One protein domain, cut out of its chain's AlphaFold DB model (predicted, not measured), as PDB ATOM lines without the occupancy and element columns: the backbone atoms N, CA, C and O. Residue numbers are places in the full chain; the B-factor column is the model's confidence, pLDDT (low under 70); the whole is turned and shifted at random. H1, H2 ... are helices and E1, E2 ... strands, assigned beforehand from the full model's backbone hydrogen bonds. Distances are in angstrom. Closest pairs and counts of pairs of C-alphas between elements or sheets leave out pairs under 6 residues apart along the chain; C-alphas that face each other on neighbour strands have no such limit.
ATOM      1  N   LEU A 324     151.530 163.801 246.974       93.19
ATOM      2  CA  LEU A 324     150.406 162.895 247.159       93.19
ATOM      3  C   LEU A 324     150.728 161.525 246.556       93.19
ATOM      4  O   LEU A 324     151.146 161.418 245.398       93.19
ATOM      5  N   VAL A 325     150.461 160.471 247.320       92.62
ATOM      6  CA  VAL A 325     150.514 159.074 246.867       92.62
ATOM      7  C   VAL A 325     149.160 158.419 247.117       92.62
ATOM      8  O   VAL A 325     148.465 158.837 248.039       92.62
ATOM      9  N   PRO A 326     148.741 157.407 246.347       92.00
ATOM     10  CA  PRO A 326     147.547 156.653 246.710       92.00
ATOM     11  C   PRO A 326     147.665 156.049 248.110       92.00
ATOM     12  O   PRO A 326     148.739 155.591 248.499       92.00
ATOM     13  N   ASP A 327     146.562 156.040 248.851       90.50
ATOM     14  CA  ASP A 327     146.492 155.572 250.236       90.50
ATOM     15  C   ASP A 327     146.988 154.128 250.379       90.50
ATOM     16  O   ASP A 327     147.748 153.818 251.292       90.50
ATOM     17  N   GLU A 328     146.662 153.276 249.398       88.12
ATOM     18  CA  GLU A 328     147.098 151.875 249.335       88.12
ATOM     19  C   GLU A 328     148.633 151.706 249.314       88.12
ATOM     20  O   GLU A 328     149.137 150.649 249.691       88.12
ATOM     21  N   CYS A 329     149.392 152.727 248.892       88.50
ATOM     22  CA  CYS A 329     150.857 152.678 248.854       88.50
ATOM     23  C   CYS A 329     151.501 152.807 250.243       88.50
ATOM     24  O   CYS A 329     152.680 152.472 250.396       88.50
ATOM     25  N   VAL A 330     150.781 153.356 251.227       89.75
ATOM     26  CA  VAL A 330     151.302 153.603 252.574       89.75
ATOM     27  C   VAL A 330     151.104 152.351 253.418       89.75
ATOM     28  O   VAL A 330     149.984 151.909 253.660       89.75
ATOM     29  N   GLN A 331     152.209 151.772 253.876       87.75
ATOM     30  CA  GLN A 331     152.219 150.580 254.716       87.75
ATOM     31  C   GLN A 331     152.816 150.893 256.086       87.75
ATOM     32  O   GLN A 331     153.555 151.861 256.249       87.75
ATOM     33  N   MET A 332     152.522 150.055 257.079       87.94
ATOM     34  CA  MET A 332     153.029 150.216 258.441       87.94
ATOM     35  C   MET A 332     153.795 148.969 258.877       87.94
ATOM     36  O   MET A 332     153.315 147.849 258.722       87.94
ATOM     37  N   ASN A 333     154.988 149.158 259.441       86.81
ATOM     38  CA  ASN A 333     155.743 148.101 260.113       86.81
ATOM     39  C   ASN A 333     156.099 148.512 261.553       86.81
ATOM     40  O   ASN A 333     155.658 149.544 262.052       86.81
ATOM     41  N   GLN A 334     156.924 147.705 262.229       86.62
ATOM     42  CA  GLN A 334     157.368 147.971 263.606       86.62
ATOM     43  C   GLN A 334     158.177 149.274 263.766       86.62
ATOM     44  O   GLN A 334     158.330 149.753 264.884       86.62
ATOM     45  N   SER A 335     158.715 149.836 262.678       83.12
ATOM     46  CA  SER A 335     159.515 151.067 262.678       83.12
ATOM     47  C   SER A 335     158.715 152.317 262.297       83.12
ATOM     48  O   SER A 335     159.260 153.414 262.392       83.12
ATOM     49  N   GLY A 336     157.453 152.168 261.886       87.69
ATOM     50  CA  GLY A 336     156.573 153.265 261.486       87.69
ATOM     51  C   GLY A 336     155.959 153.070 260.099       87.69
ATOM     52  O   GLY A 336     155.946 151.970 259.541       87.69
ATOM     53  N   GLU A 337     155.422 154.157 259.557       90.56
ATOM     54  CA  GLU A 337     154.843 154.196 258.216       90.56
ATOM     55  C   GLU A 337     155.941 154.294 257.148       90.56
ATOM     56  O   GLU A 337     156.982 154.934 257.326       90.56
ATOM     57  N   PHE A 338     155.728 153.633 256.015       89.69
ATOM     58  CA  PHE A 338     156.672 153.607 254.908       89.69
ATOM     59  C   PHE A 338     155.962 153.418 253.566       89.69
ATOM     60  O   PHE A 338     154.830 152.944 253.495       89.69
ATOM     61  N   VAL A 339     156.665 153.755 252.487       90.25
ATOM     62  CA  VAL A 339     156.235 153.518 251.103       90.25
ATOM     63  C   VAL A 339     157.346 152.787 250.353       90.25
ATOM     64  O   VAL A 339     158.537 153.004 250.596       90.25
ATOM     65  N   TYR A 340     156.968 151.914 249.419       89.12
ATOM     66  CA  TYR A 340     157.910 151.311 248.479       89.12
ATOM     67  C   TYR A 340     158.116 152.216 247.266       89.12
ATOM     68  O   TYR A 340     157.210 152.394 246.452       89.12
ATOM     69  N   VAL A 341     159.329 152.753 247.133       90.25
ATOM     70  CA  VAL A 341     159.754 153.562 245.986       90.25
ATOM     71  C   VAL A 341     160.530 152.689 245.003       90.25
ATOM     72  O   VAL A 341     161.525 152.053 245.360       90.25
ATOM     73  N   ALA A 342     160.090 152.678 243.750       89.12
ATOM     74  CA  ALA A 342     160.674 151.927 242.653       89.12
ATOM     75  C   ALA A 342     161.651 152.807 241.865       89.12
ATOM     76  O   ALA A 342     161.252 153.762 241.200       89.12
ATOM     77  N   THR A 343     162.941 152.474 241.894       88.75
ATOM     78  CA  THR A 343     163.950 153.146 241.059       88.75
ATOM     79  C   THR A 343     164.227 152.312 239.805       88.75
ATOM     80  O   THR A 343     164.487 151.115 239.945       88.75
ATOM     81  N   PRO A 344     164.198 152.888 238.588       86.88
ATOM     82  CA  PRO A 344     164.534 152.147 237.373       86.88
ATOM     83  C   PRO A 344     165.994 151.671 237.404       86.88
ATOM     84  O   PRO A 344     166.876 152.400 237.859       86.88
ATOM     85  N   TYR A 345     166.248 150.451 236.918       83.94
ATOM     86  CA  TYR A 345     167.598 149.898 236.773       83.94
ATOM     87  C   TYR A 345     167.945 149.619 235.306       83.94
ATOM     88  O   TYR A 345     168.607 150.441 234.674       83.94
ATOM     89  N   LYS A 346     167.518 148.474 234.757       81.31
ATOM     90  CA  LYS A 346     167.797 148.040 233.375       81.31
ATOM     91  C   LYS A 346     166.689 147.120 232.864       81.31
ATOM     92  O   LYS A 346     166.122 146.370 233.651       81.31
ATOM     93  N   GLY A 347     166.405 147.166 231.560       77.19
ATOM     94  CA  GLY A 347     165.509 146.211 230.886       77.19
ATOM     95  C   GLY A 347     164.092 146.128 231.469       77.19
ATOM     96  O   GLY A 347     163.539 145.042 231.555       77.19
ATOM     97  N   GLY A 348     163.534 147.244 231.957       78.62
ATOM     98  CA  GLY A 348     162.214 147.270 232.607       78.62
ATOM     99  C   GLY A 348     162.178 146.714 234.040       78.62
ATOM    100  O   GLY A 348     161.102 146.614 234.631       78.62
ATOM    101  N   VAL A 349     163.340 146.381 234.623       83.06
ATOM    102  CA  VAL A 349     163.476 145.989 236.032       83.06
ATOM    103  C   VAL A 349     163.691 147.224 236.905       83.06
ATOM    104  O   VAL A 349     164.533 148.082 236.622       83.06
ATOM    105  N   TYR A 350     162.954 147.273 238.008       86.12
ATOM    106  CA  TYR A 350     163.025 148.295 239.039       86.12
ATOM    107  C   TYR A 350     163.547 147.698 240.343       86.12
ATOM    108  O   TYR A 350     163.276 146.544 240.680       86.12
ATOM    109  N   VAL A 351     164.271 148.520 241.098       86.25
ATOM    110  CA  VAL A 351     164.728 148.207 242.451       86.25
ATOM    111  C   VAL A 351     163.829 148.932 243.443       86.25
ATOM    112  O   VAL A 351     163.782 150.163 243.463       86.25
ATOM    113  N   MET A 352     163.133 148.162 244.270       86.50
ATOM    114  CA  MET A 352     162.303 148.658 245.355       86.50
ATOM    115  C   MET A 352     163.150 149.051 246.552       86.50
ATOM    116  O   MET A 352     164.009 148.300 247.016       86.50
ATOM    117  N   ARG A 353     162.881 150.236 247.089       86.81
ATOM    118  CA  ARG A 353     163.427 150.678 248.366       86.81
ATOM    119  C   ARG A 353     162.285 151.049 249.283       86.81
ATOM    120  O   ARG A 353     161.387 151.789 248.897       86.81
ATOM    121  N   GLN A 354     162.357 150.542 250.500       88.12
ATOM    122  CA  GLN A 354     161.506 151.005 251.573       88.12
ATOM    123  C   GLN A 354     161.979 152.395 251.999       88.12
ATOM    124  O   GLN A 354     163.145 152.559 252.365       88.12
ATOM    125  N   GLN A 355     161.094 153.382 251.924       89.06
ATOM    126  CA  GLN A 355     161.344 154.733 252.409       89.06
ATOM    127  C   GLN A 355     160.400 155.026 253.572       89.06
ATOM    128  O   GLN A 355     159.190 154.867 253.396       89.06
ATOM    129  N   PRO A 356     160.914 155.413 254.754       91.12
ATOM    130  CA  PRO A 356     160.064 155.854 255.847       91.12
ATOM    131  C   PRO A 356     159.365 157.148 255.442       91.12
ATOM    132  O   PRO A 356     159.969 158.021 254.812       91.12
ATOM    133  N   VAL A 357     158.094 157.261 255.801       92.50
ATOM    134  CA  VAL A 357     157.275 158.428 255.486       92.50
ATOM    135  C   VAL A 357     156.452 158.836 256.697       92.50
ATOM    136  O   VAL A 357     156.125 158.000 257.531       92.50
ATOM    137  N   GLU A 358     156.093 160.115 256.787       92.06
ATOM    138  CA  GLU A 358     155.055 160.570 257.713       92.06
ATOM    139  C   GLU A 358     153.771 160.777 256.915       92.06
ATOM    140  O   GLU A 358     153.710 161.627 256.013       92.06
ATOM    141  N   SER A 359     152.753 159.972 257.216       89.50
ATOM    142  CA  SER A 359     151.477 160.065 256.534       89.50
ATOM    143  C   SER A 359     150.667 161.257 257.052       89.50
ATOM    144  O   SER A 359     150.588 161.562 258.241       89.50
ATOM    145  N   GLY A 360     150.122 162.007 256.106       88.19
ATOM    146  CA  GLY A 360     149.318 163.194 256.324       88.19
ATOM    147  C   GLY A 360     147.852 162.948 255.988       88.19
ATOM    148  O   GLY A 360     147.328 161.840 256.078       88.19
ATOM    149  N   GLN A 361     147.178 164.024 255.604       87.69
ATOM    150  CA  GLN A 361     145.746 164.020 255.331       87.69
ATOM    151  C   GLN A 361     145.398 163.316 254.013       87.69
ATOM    152  O   GLN A 361     146.211 163.262 253.089       87.69
ATOM    153  N   LEU A 362     144.170 162.801 253.935       87.56
ATOM    154  CA  LEU A 362     143.642 162.102 252.767       87.56
ATOM    155  C   LEU A 362     142.817 163.060 251.899       87.56
ATOM    156  O   LEU A 362     141.935 163.755 252.387       87.56
ATOM    157  N   TYR A 363     143.075 163.068 250.599       86.62
ATOM    158  CA  TYR A 363     142.416 163.934 249.624       86.62
ATOM    159  C   TYR A 363     141.550 163.126 248.644       86.62
ATOM    160  O   TYR A 363     141.710 161.902 248.538       86.62
ATOM    161  N   PRO A 364     140.640 163.791 247.895       79.31
ATOM    162  CA  PRO A 364     139.792 163.131 246.906       79.31
ATOM    163  C   PRO A 364     140.580 162.241 245.937       79.31
ATOM    164  O   PRO A 364     141.661 162.612 245.474       79.31
ATOM    165  N   GLY A 365     140.016 161.073 245.617       81.00
ATOM    166  CA  GLY A 365     140.690 160.036 244.826       81.00
ATOM    167  C   GLY A 365     141.587 159.101 245.642       81.00
ATOM    168  O   GLY A 365     142.467 158.477 245.061       81.00
ATOM    169  N   GLN A 366     141.378 159.020 246.966       86.00
ATOM    170  CA  GLN A 366     142.177 158.210 247.900       86.00
ATOM    171  C   GLN A 366     143.672 158.546 247.838       86.00
ATOM    172  O   GLN A 366     144.529 157.670 247.876       86.00
ATOM    173  N   MET A 367     143.991 159.833 247.718       89.38
ATOM    174  CA  MET A 367     145.367 160.311 247.624       89.38
ATOM    175  C   MET A 367     145.811 160.839 248.985       89.38
ATOM    176  O   MET A 367     145.313 161.865 249.446       89.38
ATOM    177  N   ARG A 368     146.744 160.158 249.644       91.69
ATOM    178  CA  ARG A 368     147.311 160.569 250.923       91.69
ATOM    179  C   ARG A 368     148.498 161.506 250.727       91.69
ATOM    180  O   ARG A 368     149.416 161.229 249.957       91.69
ATOM    181  N   LEU A 369     148.490 162.610 251.469       92.56
ATOM    182  CA  LEU A 369     149.652 163.474 251.630       92.56
ATOM    183  C   LEU A 369     150.747 162.739 252.376       92.56
ATOM    184  O   LEU A 369     150.502 162.169 253.432       92.56
ATOM    185  N   VAL A 370     151.963 162.806 251.860       92.31
ATOM    186  CA  VAL A 370     153.129 162.214 252.495       92.31
ATOM    187  C   VAL A 370     154.196 163.280 252.692       92.31
ATOM    188  O   VAL A 370     154.511 164.040 251.774       92.31
ATOM    189  N   LYS A 371     154.756 163.340 253.901       89.00
ATOM    190  CA  LYS A 371     155.910 164.186 254.210       89.00
ATOM    191  C   LYS A 371     157.172 163.334 254.277       89.00
ATOM    192  O   LYS A 371     157.243 162.363 255.027       89.00
ATOM    193  N   GLY A 372     158.189 163.756 253.529       83.38
ATOM    194  CA  GLY A 372     159.478 163.068 253.474       83.38
ATOM    195  C   GLY A 372     159.415 161.716 252.755       83.38
ATOM    196  O   GLY A 372     158.350 161.222 252.398       83.38
ATOM    197  N   GLY A 373     160.584 161.138 252.479       81.88
ATOM    198  CA  GLY A 373     160.727 159.790 251.912       81.88
ATOM    199  C   GLY A 373     160.409 159.632 250.418       81.88
ATOM    200  O   GLY A 373     161.005 158.765 249.784       81.88
ATOM    201  N   VAL A 374     159.544 160.472 249.835       88.56
ATOM    202  CA  VAL A 374     159.138 160.394 248.419       88.56
ATOM    203  C   VAL A 374     159.175 161.771 247.760       88.56
ATOM    204  O   VAL A 374     158.694 162.756 248.324       88.56
ATOM    205  N   LYS A 375     159.730 161.850 246.548       90.19
ATOM    206  CA  LYS A 375     159.707 163.061 245.711       90.19
ATOM    207  C   LYS A 375     158.642 162.963 244.624       90.19
ATOM    208  O   LYS A 375     158.250 161.879 244.199       90.19
ATOM    209  N   SER A 376     158.201 164.116 244.126       89.12
ATOM    210  CA  SER A 376     157.291 164.159 242.980       89.12
ATOM    211  C   SER A 376     157.892 163.457 241.759       89.12
ATOM    212  O   SER A 376     159.075 163.620 241.464       89.12
ATOM    213  N   GLY A 377     157.070 162.675 241.059       86.31
ATOM    214  CA  GLY A 377     157.465 161.912 239.876       86.31
ATOM    215  C   GLY A 377     158.127 160.564 240.175       86.31
ATOM    216  O   GLY A 377     158.279 159.761 239.256       86.31
ATOM    217  N   GLU A 378     158.484 160.272 241.430       89.94
ATOM    218  CA  GLU A 378     158.983 158.946 241.804       89.94
ATOM    219  C   GLU A 378     157.864 157.904 241.714       89.94
ATOM    220  O   GLU A 378     156.704 158.169 242.036       89.94
ATOM    221  N   LEU A 379     158.210 156.703 241.248       89.31
ATOM    222  CA  LEU A 379     157.261 155.603 241.136       89.31
ATOM    223  C   LEU A 379     157.097 154.936 242.497       89.31
ATOM    224  O   LEU A 379     158.066 154.440 243.066       89.31
ATOM    225  N   VAL A 380     155.866 154.883 242.988       89.69
ATOM    226  CA  VAL A 380     155.494 154.199 244.226       89.69
ATOM    227  C   VAL A 380     154.663 152.959 243.922       89.69
ATOM    228  O   VAL A 380     153.941 152.902 242.921       89.69
ATOM    229  N   ALA A 381     154.800 151.934 244.757       88.12
ATOM    230  CA  ALA A 381     154.101 150.671 244.571       88.12
ATOM    231  C   ALA A 381     152.736 150.677 245.276       88.12
ATOM    232  O   ALA A 381     152.680 150.848 246.488       88.12
ATOM    233  N   LEU A 382     151.658 150.432 244.524       82.75
ATOM    234  CA  LEU A 382     150.282 150.333 245.041       82.75
ATOM    235  C   LEU A 382     150.040 149.026 245.794       82.75
ATOM    236  O   LEU A 382     149.502 148.999 246.892       82.75
ATOM    237  N   ARG A 383     150.442 147.915 245.177       69.50
ATOM    238  CA  ARG A 383     150.318 146.578 245.746       69.50
ATOM    239  C   ARG A 383     151.572 145.793 245.442       69.50
ATOM    240  O   ARG A 383     151.920 145.586 244.278       69.50
ATOM    241  N   VAL A 384     152.215 145.317 246.498       64.19
ATOM    242  CA  VAL A 384     153.282 144.330 246.404       64.19
ATOM    243  C   VAL A 384     152.976 143.239 247.415       64.19
ATOM    244  O   VAL A 384     152.566 143.518 248.533       64.19
ATOM    245  N   SER A 385     153.105 141.980 247.008       63.81
ATOM    246  CA  SER A 385     152.977 140.873 247.953       63.81
ATOM    247  C   SER A 385     154.240 140.821 248.811       63.81
ATOM    248  O   SER A 385     155.316 140.531 248.285       63.81
ATOM    249  N   ASP A 386     154.108 141.052 250.117       59.34
ATOM    250  CA  ASP A 386     155.230 141.021 251.068       59.34
ATOM    251  C   ASP A 386     155.966 139.673 251.055       59.34
ATOM    252  O   ASP A 386     157.195 139.620 251.092       59.34
ATOM    253  N   LEU A 387     155.225 138.572 250.878       54.66
ATOM    254  CA  LEU A 387     155.781 137.225 250.688       54.66
ATOM    255  C   LEU A 387     156.667 137.110 249.437       54.66
ATOM    256  O   LEU A 387     157.594 136.305 249.412       54.66
ATOM    257  N   ARG A 388     156.406 137.905 248.393       59.16
ATOM    258  CA  ARG A 388     157.163 137.885 247.130       59.16
ATOM    259  C   ARG A 388     158.330 138.875 247.105       59.16
ATOM    260  O   ARG A 388     159.249 138.686 246.313       59.16
ATOM    261  N   LEU A 389     158.342 139.882 247.981       62.94
ATOM    262  CA  LEU A 389     159.499 140.765 248.199       62.94
ATOM    263  C   LEU A 389     160.645 140.061 248.946       62.94
ATOM    264  O   LEU A 389     161.800 140.465 248.815       62.94
ATOM    265  N   GLN A 390     160.365 138.957 249.653       55.22
ATOM    266  CA  GLN A 390     161.394 138.104 250.269       55.22
ATOM    267  C   GLN A 390     162.344 137.468 249.236       55.22
ATOM    268  O   GLN A 390     163.490 137.165 249.560       55.22
ATOM    269  N   ALA A 391     161.914 137.324 247.974       51.31
ATOM    270  CA  ALA A 391     162.744 136.838 246.867       51.31
ATOM    271  C   ALA A 391     163.714 137.905 246.300       51.31
ATOM    272  O   ALA A 391     164.395 137.657 245.298       51.31
ATOM    273  N   GLY A 392     163.774 139.087 246.923       65.31
ATOM    274  CA  GLY A 392     164.612 140.227 246.552       65.31
ATOM    275  C   GLY A 392     163.785 141.459 246.151       65.31
ATOM    276  O   GLY A 392     162.652 141.314 245.691       65.31
ATOM    277  N   PRO A 393     164.341 142.681 246.262       74.88
ATOM    278  CA  PRO A 393     163.625 143.935 246.008       74.88
ATOM    279  C   PRO A 393     163.425 144.241 244.509       74.88
ATOM    280  O   PRO A 393     163.347 145.402 244.122       74.88
ATOM    281  N   PHE A 394     163.394 143.232 243.640       83.44
ATOM    282  CA  PHE A 394     163.378 143.420 242.187       83.44
ATOM    283  C   PHE A 394     161.984 143.190 241.639       83.44
ATOM    284  O   PHE A 394     161.396 142.123 241.839       83.44
ATOM    285  N   VAL A 395     161.479 144.183 240.916       83.56
ATOM    286  CA  VAL A 395     160.143 144.125 240.335       83.56
ATOM    287  C   VAL A 395     160.139 144.567 238.882       83.56
ATOM    288  O   VAL A 395     161.029 145.288 238.442       83.56
ATOM    289  N   TYR A 396     159.108 144.169 238.150       84.69
ATOM    290  CA  TYR A 396     158.752 144.768 236.867       84.69
ATOM    291  C   TYR A 396     157.364 145.401 236.964       84.69
ATOM    292  O   TYR A 396     156.565 145.054 237.840       84.69
ATOM    293  N   ARG A 397     157.075 146.342 236.066       83.88
ATOM    294  CA  ARG A 397     155.803 147.062 236.066       83.88
ATOM    295  C   ARG A 397     154.688 146.188 235.487       83.88
ATOM    296  O   ARG A 397     154.829 145.633 234.399       83.88
ATOM    297  N   ALA A 398     153.574 146.107 236.202       83.50
ATOM    298  CA  ALA A 398     152.335 145.501 235.732       83.50
ATOM    299  C   ALA A 398     151.195 146.531 235.746       83.50
ATOM    300  O   ALA A 398     151.235 147.479 236.532       83.50
ATOM    301  N   ASP A 399     150.198 146.360 234.877       79.62
ATOM    302  CA  ASP A 399     148.957 147.138 234.928       79.62
ATOM    303  C   ASP A 399     147.952 146.561 235.947       79.62
ATOM    304  O   ASP A 399     148.169 145.505 236.548       79.62
ATOM    305  N   ALA A 400     146.829 147.256 236.155       72.06
ATOM    306  CA  ALA A 400     145.777 146.812 237.076       72.06
ATOM    307  C   ALA A 400     145.111 145.483 236.653       72.06
ATOM    308  O   ALA A 400     144.514 144.806 237.487       72.06
ATOM    309  N   GLY A 401     145.229 145.097 235.376       71.62
ATOM    310  CA  GLY A 401     144.772 143.818 234.828       71.62
ATOM    311  C   GLY A 401     145.828 142.706 234.884       71.62
ATOM    312  O   GLY A 401     145.582 141.620 234.363       71.62
ATOM    313  N   GLY A 402     146.994 142.958 235.490       72.62
ATOM    314  CA  GLY A 402     148.093 141.999 235.605       72.62
ATOM    315  C   GLY A 402     148.921 141.818 234.328       72.62
ATOM    316  O   GLY A 402     149.710 140.877 234.250       72.62
ATOM    317  N   ARG A 403     148.766 142.690 233.326       80.12
ATOM    318  CA  ARG A 403     149.557 142.653 232.090       80.12
ATOM    319  C   ARG A 403     150.948 143.209 232.348       80.12
ATOM    320  O   ARG A 403     151.108 144.234 233.010       80.12
ATOM    321  N   ILE A 404     151.949 142.521 231.810       82.50
ATOM    322  CA  ILE A 404     153.358 142.901 231.922       82.50
ATOM    323  C   ILE A 404     153.618 144.100 231.014       82.50
ATOM    324  O   ILE A 404     153.208 144.097 229.852       82.50
ATOM    325  N   MET A 405     154.302 145.107 231.547       81.38
ATOM    326  CA  MET A 405     154.672 146.312 230.814       81.38
ATOM    327  C   MET A 405     156.147 146.243 230.407       81.38
ATOM    328  O   MET A 405     156.978 145.772 231.185       81.38
ATOM    329  N   ASP A 406     156.466 146.713 229.202       76.75
ATOM    330  CA  ASP A 406     157.846 146.879 228.737       76.75
ATOM    331  C   ASP A 406     158.560 148.053 229.443       76.75
ATOM    332  O   ASP A 406     158.005 148.721 230.326       76.75
ATOM    333  N   ALA A 407     159.824 148.294 229.079       73.25
ATOM    334  CA  ALA A 407     160.635 149.368 229.653       73.25
ATOM    335  C   ALA A 407     160.074 150.769 229.335       73.25
ATOM    336  O   ALA A 407     160.288 151.712 230.099       73.25
ATOM    337  N   GLU A 408     159.326 150.889 228.241       71.44
ATOM    338  CA  GLU A 408     158.653 152.096 227.768       71.44
ATOM    339  C   GLU A 408     157.261 152.284 228.400       71.44
ATOM    340  O   GLU A 408     156.615 153.314 228.195       71.44
ATOM    341  N   GLY A 409     156.797 151.321 229.203       70.62
ATOM    342  CA  GLY A 409     155.507 151.364 229.880       70.62
ATOM    343  C   GLY A 409     154.313 151.043 228.979       70.62
ATOM    344  O   GLY A 409     153.214 151.521 229.260       70.62
ATOM    345  N   LYS A 410     154.497 150.253 227.918       79.31
ATOM    346  CA  LYS A 410     153.431 149.700 227.068       79.31
ATOM    347  C   LYS A 410     153.174 148.226 227.413       79.31
ATOM    348  O   LYS A 410     154.100 147.514 227.796       79.31
ATOM    349  N   PRO A 411     151.927 147.740 227.287       80.88
ATOM    350  CA  PRO A 411     151.611 146.346 227.573       80.88
ATOM    351  C   PRO A 411     152.233 145.414 226.525       80.88
ATOM    352  O   PRO A 411     152.022 145.586 225.323       80.88
ATOM    353  N   ILE A 412     152.950 144.388 226.986       80.62
ATOM    354  CA  ILE A 412     153.506 143.338 226.128       80.62
ATOM    355  C   ILE A 412     152.387 142.341 225.806       80.62
ATOM    356  O   ILE A 412     151.964 141.565 226.662       80.62
ATOM    357  N   LEU A 413     151.888 142.386 224.570       80.69
ATOM    358  CA  LEU A 413     150.770 141.552 224.104       80.69
ATOM    359  C   LEU A 413     151.231 140.270 223.393       80.69
ATOM    360  O   LEU A 413     150.489 139.293 223.344       80.69
ATOM    361  N   ASP A 414     152.447 140.276 222.850       84.06
ATOM    362  CA  ASP A 414     152.994 139.178 222.058       84.06
ATOM    363  C   ASP A 414     153.703 138.115 222.939       84.06
ATOM    364  O   ASP A 414     154.557 138.473 223.762       84.06
ATOM    365  N   PRO A 415     153.394 136.808 222.783       81.31
ATOM    366  CA  PRO A 415     153.995 135.741 223.588       81.31
ATOM    367  C   PRO A 415     155.518 135.592 223.456       81.31
ATOM    368  O   PRO A 415     156.173 135.216 224.434       81.31
ATOM    369  N   GLU A 416     156.104 135.859 222.284       81.69
ATOM    370  CA  GLU A 416     157.562 135.765 222.095       81.69
ATOM    371  C   GLU A 416     158.282 136.913 222.798       81.69
ATOM    372  O   GLU A 416     159.232 136.696 223.557       81.69
ATOM    373  N   SER A 417     157.760 138.125 222.628       80.75
ATOM    374  CA  SER A 417     158.239 139.335 223.296       80.75
ATOM    375  C   SER A 417     158.161 139.209 224.820       80.75
ATOM    376  O   SER A 417     159.095 139.584 225.529       80.75
ATOM    377  N   MET A 418     157.095 138.590 225.338       81.81
ATOM    378  CA  MET A 418     156.936 138.316 226.767       81.81
ATOM    379  C   MET A 418     157.965 137.310 227.290       81.81
ATOM    380  O   MET A 418     158.551 137.527 228.351       81.81
ATOM    381  N   ARG A 419     158.224 136.218 226.557       81.38
ATOM    382  CA  ARG A 419     159.257 135.236 226.939       81.38
ATOM    383  C   ARG A 419     160.642 135.868 226.973       81.38
ATOM    384  O   ARG A 419     161.389 135.628 227.921       81.38
ATOM    385  N   LYS A 420     160.964 136.683 225.967       83.56
ATOM    386  CA  LYS A 420     162.237 137.401 225.886       83.56
ATOM    387  C   LYS A 420     162.405 138.370 227.057       83.56
ATOM    388  O   LYS A 420     163.407 138.292 227.760       83.56
ATOM    389  N   PHE A 421     161.389 139.189 227.327       84.06
ATOM    390  CA  PHE A 421     161.383 140.110 228.463       84.06
ATOM    391  C   PHE A 421     161.564 139.379 229.796       84.06
ATOM    392  O   PHE A 421     162.416 139.749 230.595       84.06
ATOM    393  N   MET A 422     160.802 138.307 230.037       82.88
ATOM    394  CA  MET A 422     160.894 137.552 231.290       82.88
ATOM    395  C   MET A 422     162.266 136.903 231.473       82.88
ATOM    396  O   MET A 422     162.787 136.901 232.588       82.88
ATOM    397  N   TYR A 423     162.873 136.391 230.398       84.00
ATOM    398  CA  TYR A 423     164.232 135.857 230.440       84.00
ATOM    399  C   TYR A 423     165.247 136.952 230.796       84.00
ATOM    400  O   TYR A 423     165.983 136.803 231.770       84.00
ATOM    401  N   GLU A 424     165.230 138.082 230.087       83.62
ATOM    402  CA  GLU A 424     166.118 139.224 230.342       83.62
ATOM    403  C   GLU A 424     165.946 139.783 231.763       83.62
ATOM    404  O   GLU A 424     166.922 139.918 232.504       83.62
ATOM    405  N   ALA A 425     164.706 140.018 232.192       82.25
ATOM    406  CA  ALA A 425     164.383 140.511 233.525       82.25
ATOM    407  C   ALA A 425     164.825 139.536 234.626       82.25
ATOM    408  O   ALA A 425     165.312 139.959 235.677       82.25
ATOM    409  N   SER A 426     164.690 138.226 234.396       82.25
ATOM    410  CA  SER A 426     165.134 137.200 235.342       82.25
ATOM    411  C   SER A 426     166.658 137.132 235.467       82.25
ATOM    412  O   SER A 426     167.159 136.995 236.584       82.25
ATOM    413  N   THR A 427     167.391 137.320 234.364       83.19
ATOM    414  CA  THR A 427     168.860 137.396 234.352       83.19
ATOM    415  C   THR A 427     169.341 138.629 235.110       83.19
ATOM    416  O   THR A 427     170.139 138.504 236.037       83.19
ATOM    417  N   ILE A 428     168.767 139.800 234.813       82.56
ATOM    418  CA  ILE A 428     169.069 141.061 235.509       82.56
ATOM    419  C   ILE A 428     168.776 140.937 237.011       82.56
ATOM    420  O   ILE A 428     169.589 141.330 237.849       82.56
ATOM    421  N   ALA A 429     167.635 140.351 237.381       80.12
ATOM    422  CA  ALA A 429     167.300 140.111 238.781       80.12
ATOM    423  C   ALA A 429     168.257 139.102 239.441       80.12
ATOM    424  O   ALA A 429     168.572 139.244 240.620       80.12
ATOM    425  N   GLY A 430     168.735 138.088 238.715       80.44
ATOM    426  CA  GLY A 430     169.748 137.140 239.187       80.44
ATOM    427  C   GLY A 430     171.087 137.812 239.505       80.44
ATOM    428  O   GLY A 430     171.634 137.604 240.590       80.44
ATOM    429  N   GLU A 431     171.570 138.674 238.609       82.62
ATOM    430  CA  GLU A 431     172.781 139.481 238.816       82.62
ATOM    431  C   GLU A 431     172.649 140.387 240.043       82.62
ATOM    432  O   GLU A 431     173.507 140.380 240.932       82.62
ATOM    433  N   LEU A 432     171.532 141.111 240.140       81.38
ATOM    434  CA  LEU A 432     171.261 141.987 241.273       81.38
ATOM    435  C   LEU A 432     171.138 141.201 242.585       81.38
ATOM    436  O   LEU A 432     171.675 141.634 243.602       81.38
ATOM    437  N   ARG A 433     170.497 140.024 242.595       80.25
ATOM    438  CA  ARG A 433     170.460 139.148 243.782       80.25
ATOM    439  C   ARG A 433     171.863 138.750 244.222       80.25
ATOM    440  O   ARG A 433     172.156 138.828 245.412       80.25
ATOM    441  N   ALA A 434     172.735 138.363 243.293       80.50
ATOM    442  CA  ALA A 434     174.115 138.012 243.620       80.50
ATOM    443  C   ALA A 434     174.880 139.204 244.223       80.50
ATOM    444  O   ALA A 434     175.630 139.034 245.189       80.50
ATOM    445  N   GLU A 435     174.664 140.416 243.707       81.62
ATOM    446  CA  GLU A 435     175.250 141.642 244.254       81.62
ATOM    447  C   GLU A 435     174.719 141.962 245.663       81.62
ATOM    448  O   GLU A 435     175.496 142.248 246.577       81.62
ATOM    449  N   TYR A 436     173.403 141.857 245.864       76.88
ATOM    450  CA  TYR A 436     172.759 142.078 247.159       76.88
ATOM    451  C   TYR A 436     173.196 141.046 248.201       76.88
ATOM    452  O   TYR A 436     173.492 141.428 249.328       76.88
ATOM    453  N   MET A 437     173.322 139.768 247.832       77.69
ATOM    454  CA  MET A 437     173.813 138.716 248.729       77.69
ATOM    455  C   MET A 437     175.275 138.940 249.128       77.69
ATOM    456  O   MET A 437     175.623 138.758 250.293       77.69
ATOM    457  N   LYS A 438     176.133 139.404 248.205       80.75
ATOM    458  CA  LYS A 438     177.518 139.793 248.532       80.75
ATOM    459  C   LYS A 438     177.557 140.968 249.510       80.75
ATOM    460  O   LYS A 438     178.293 140.913 250.492       80.75
ATOM    461  N   LYS A 439     176.750 142.008 249.275       78.75
ATOM    462  CA  LYS A 439     176.638 143.168 250.177       78.75
ATOM    463  C   LYS A 439     176.089 142.773 251.550       78.75
ATOM    464  O   LYS A 439     176.652 143.188 252.558       78.75
ATOM    465  N   ALA A 440     175.062 141.924 251.591       72.88
ATOM    466  CA  ALA A 440     174.473 141.403 252.821       72.88
ATOM    467  C   ALA A 440     175.476 140.561 253.627       72.88
ATOM    468  O   ALA A 440     175.607 140.753 254.835       72.88
ATOM    469  N   ALA A 441     176.245 139.689 252.965       73.81
ATOM    470  CA  ALA A 441     177.302 138.904 253.603       73.81
ATOM    471  C   ALA A 441     178.424 139.795 254.166       73.81
ATOM    472  O   ALA A 441     178.904 139.561 255.271       73.81
ATOM    473  N   GLN A 442     178.802 140.860 253.452       73.56
ATOM    474  CA  GLN A 442     179.777 141.843 253.940       73.56
ATOM    475  C   GLN A 442     179.252 142.649 255.136       73.56
ATOM    476  O   GLN A 442     180.010 142.914 256.068       73.56
ATOM    477  N   SER A 443     177.975 143.045 255.140       70.00
ATOM    478  CA  SER A 443     177.371 143.734 256.287       70.00
ATOM    479  C   SER A 443     177.183 142.812 257.489       70.00
ATOM    480  O   SER A 443     177.423 143.248 258.610       70.00
ATOM    481  N   ALA A 444     176.825 141.542 257.269       70.69
ATOM    482  CA  ALA A 444     176.715 140.536 258.321       70.69
ATOM    483  C   ALA A 444     178.085 140.247 258.948       70.69
ATOM    484  O   ALA A 444     178.226 140.348 260.158       70.69
TER     485      ALA A 444
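Overview. This is residues 324 to 444 of the 473 residues of the protein "Biotin_lipoyl_2 domain-containing protein" of Verrucomicrobia bacterium (UniProt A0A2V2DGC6). A long, strongly twisted strand hairpin, E3 and E4, runs through the middle; near one end a small three-stranded sheet, E1, E6 and E5, is partly face to face with its sheet, strands crossed, and at the other end the long helix H2 grazes it. Residues 438 to 444 of H2 stick out as a free arm. The printed part has 121 residues, with eight named strands and two named helices in the order E1 E2 E3 E4 E5 E6 E7 H1 E8 H2. The larger sheet, E2 E3 E4 E7 E8, is branched with antiparallel neighbours, and the smaller runs E1 E6 E5, all antiparallel. The class is mixed, helices and strands; the whole is compact, with a radius of gyration of the C-alphas of 15.8 A and spans of 45 by 41 by 24 A.

Along the chain. In the larger sheet, E3, residues 336 to 346, is 30.7 A long, and E4, residues 349 to 356, is 22.4 A. E2 holds residues 330 to 333, E7 residues 379 to 383 and E8 residues 394 to 398. In the smaller sheet, E1 is residues 324 to 326, with C-alpha 324 at (150.406, 162.895, 247.159); E5 is 358 to 363 and E6 is 367 to 371. H1 is residues 386 to 389. H2, residues 415 to 444, is 41.8 A long and ends with C-alpha 444 at (176.715, 140.536, 258.321).

Arrangement. E2, E3 and E4 form a meander, each strand the antiparallel neighbour of the one before. In the hairpin of E3 and E4, N 341 and O 353 are 2.9 A apart, within hydrogen-bond range. E2 and E7 lie on one side of E3 and E4 on the other; N 331 and O 338 are 2.9 A apart, N 342 and O 379 2.8 A. E8 is beside E4, with N 350 and O 395 at 2.8 A. The two sheets form a sandwich, two sheets face to face, with strands at 75 degrees. In the smaller sheet, N 325 and O 368 are 2.9 A apart, N 360 and O 369 2.7 A. H2 only grazes the larger sheet, with residues 421 to 433; its closest C-alphas to E4 are Ala 425 and Val 349, 6.1 A. H1 is only just not on that sheet, with 4 pairs of C-alphas within 10 A, and is apart from H2. In H2 every O i to N i+4 pair is within hydrogen-bond range; H1 is too short for one.

Size, cuts and confidence. The C-alphas farthest apart, of Pro 364 and Gln 442, are 45.8 A apart. The printed part has no cut. The link E8 to H2, residues 399 to 414, is long. Mean pLDDT of the printed part is 81.9; residues 383 to 392 are under 70.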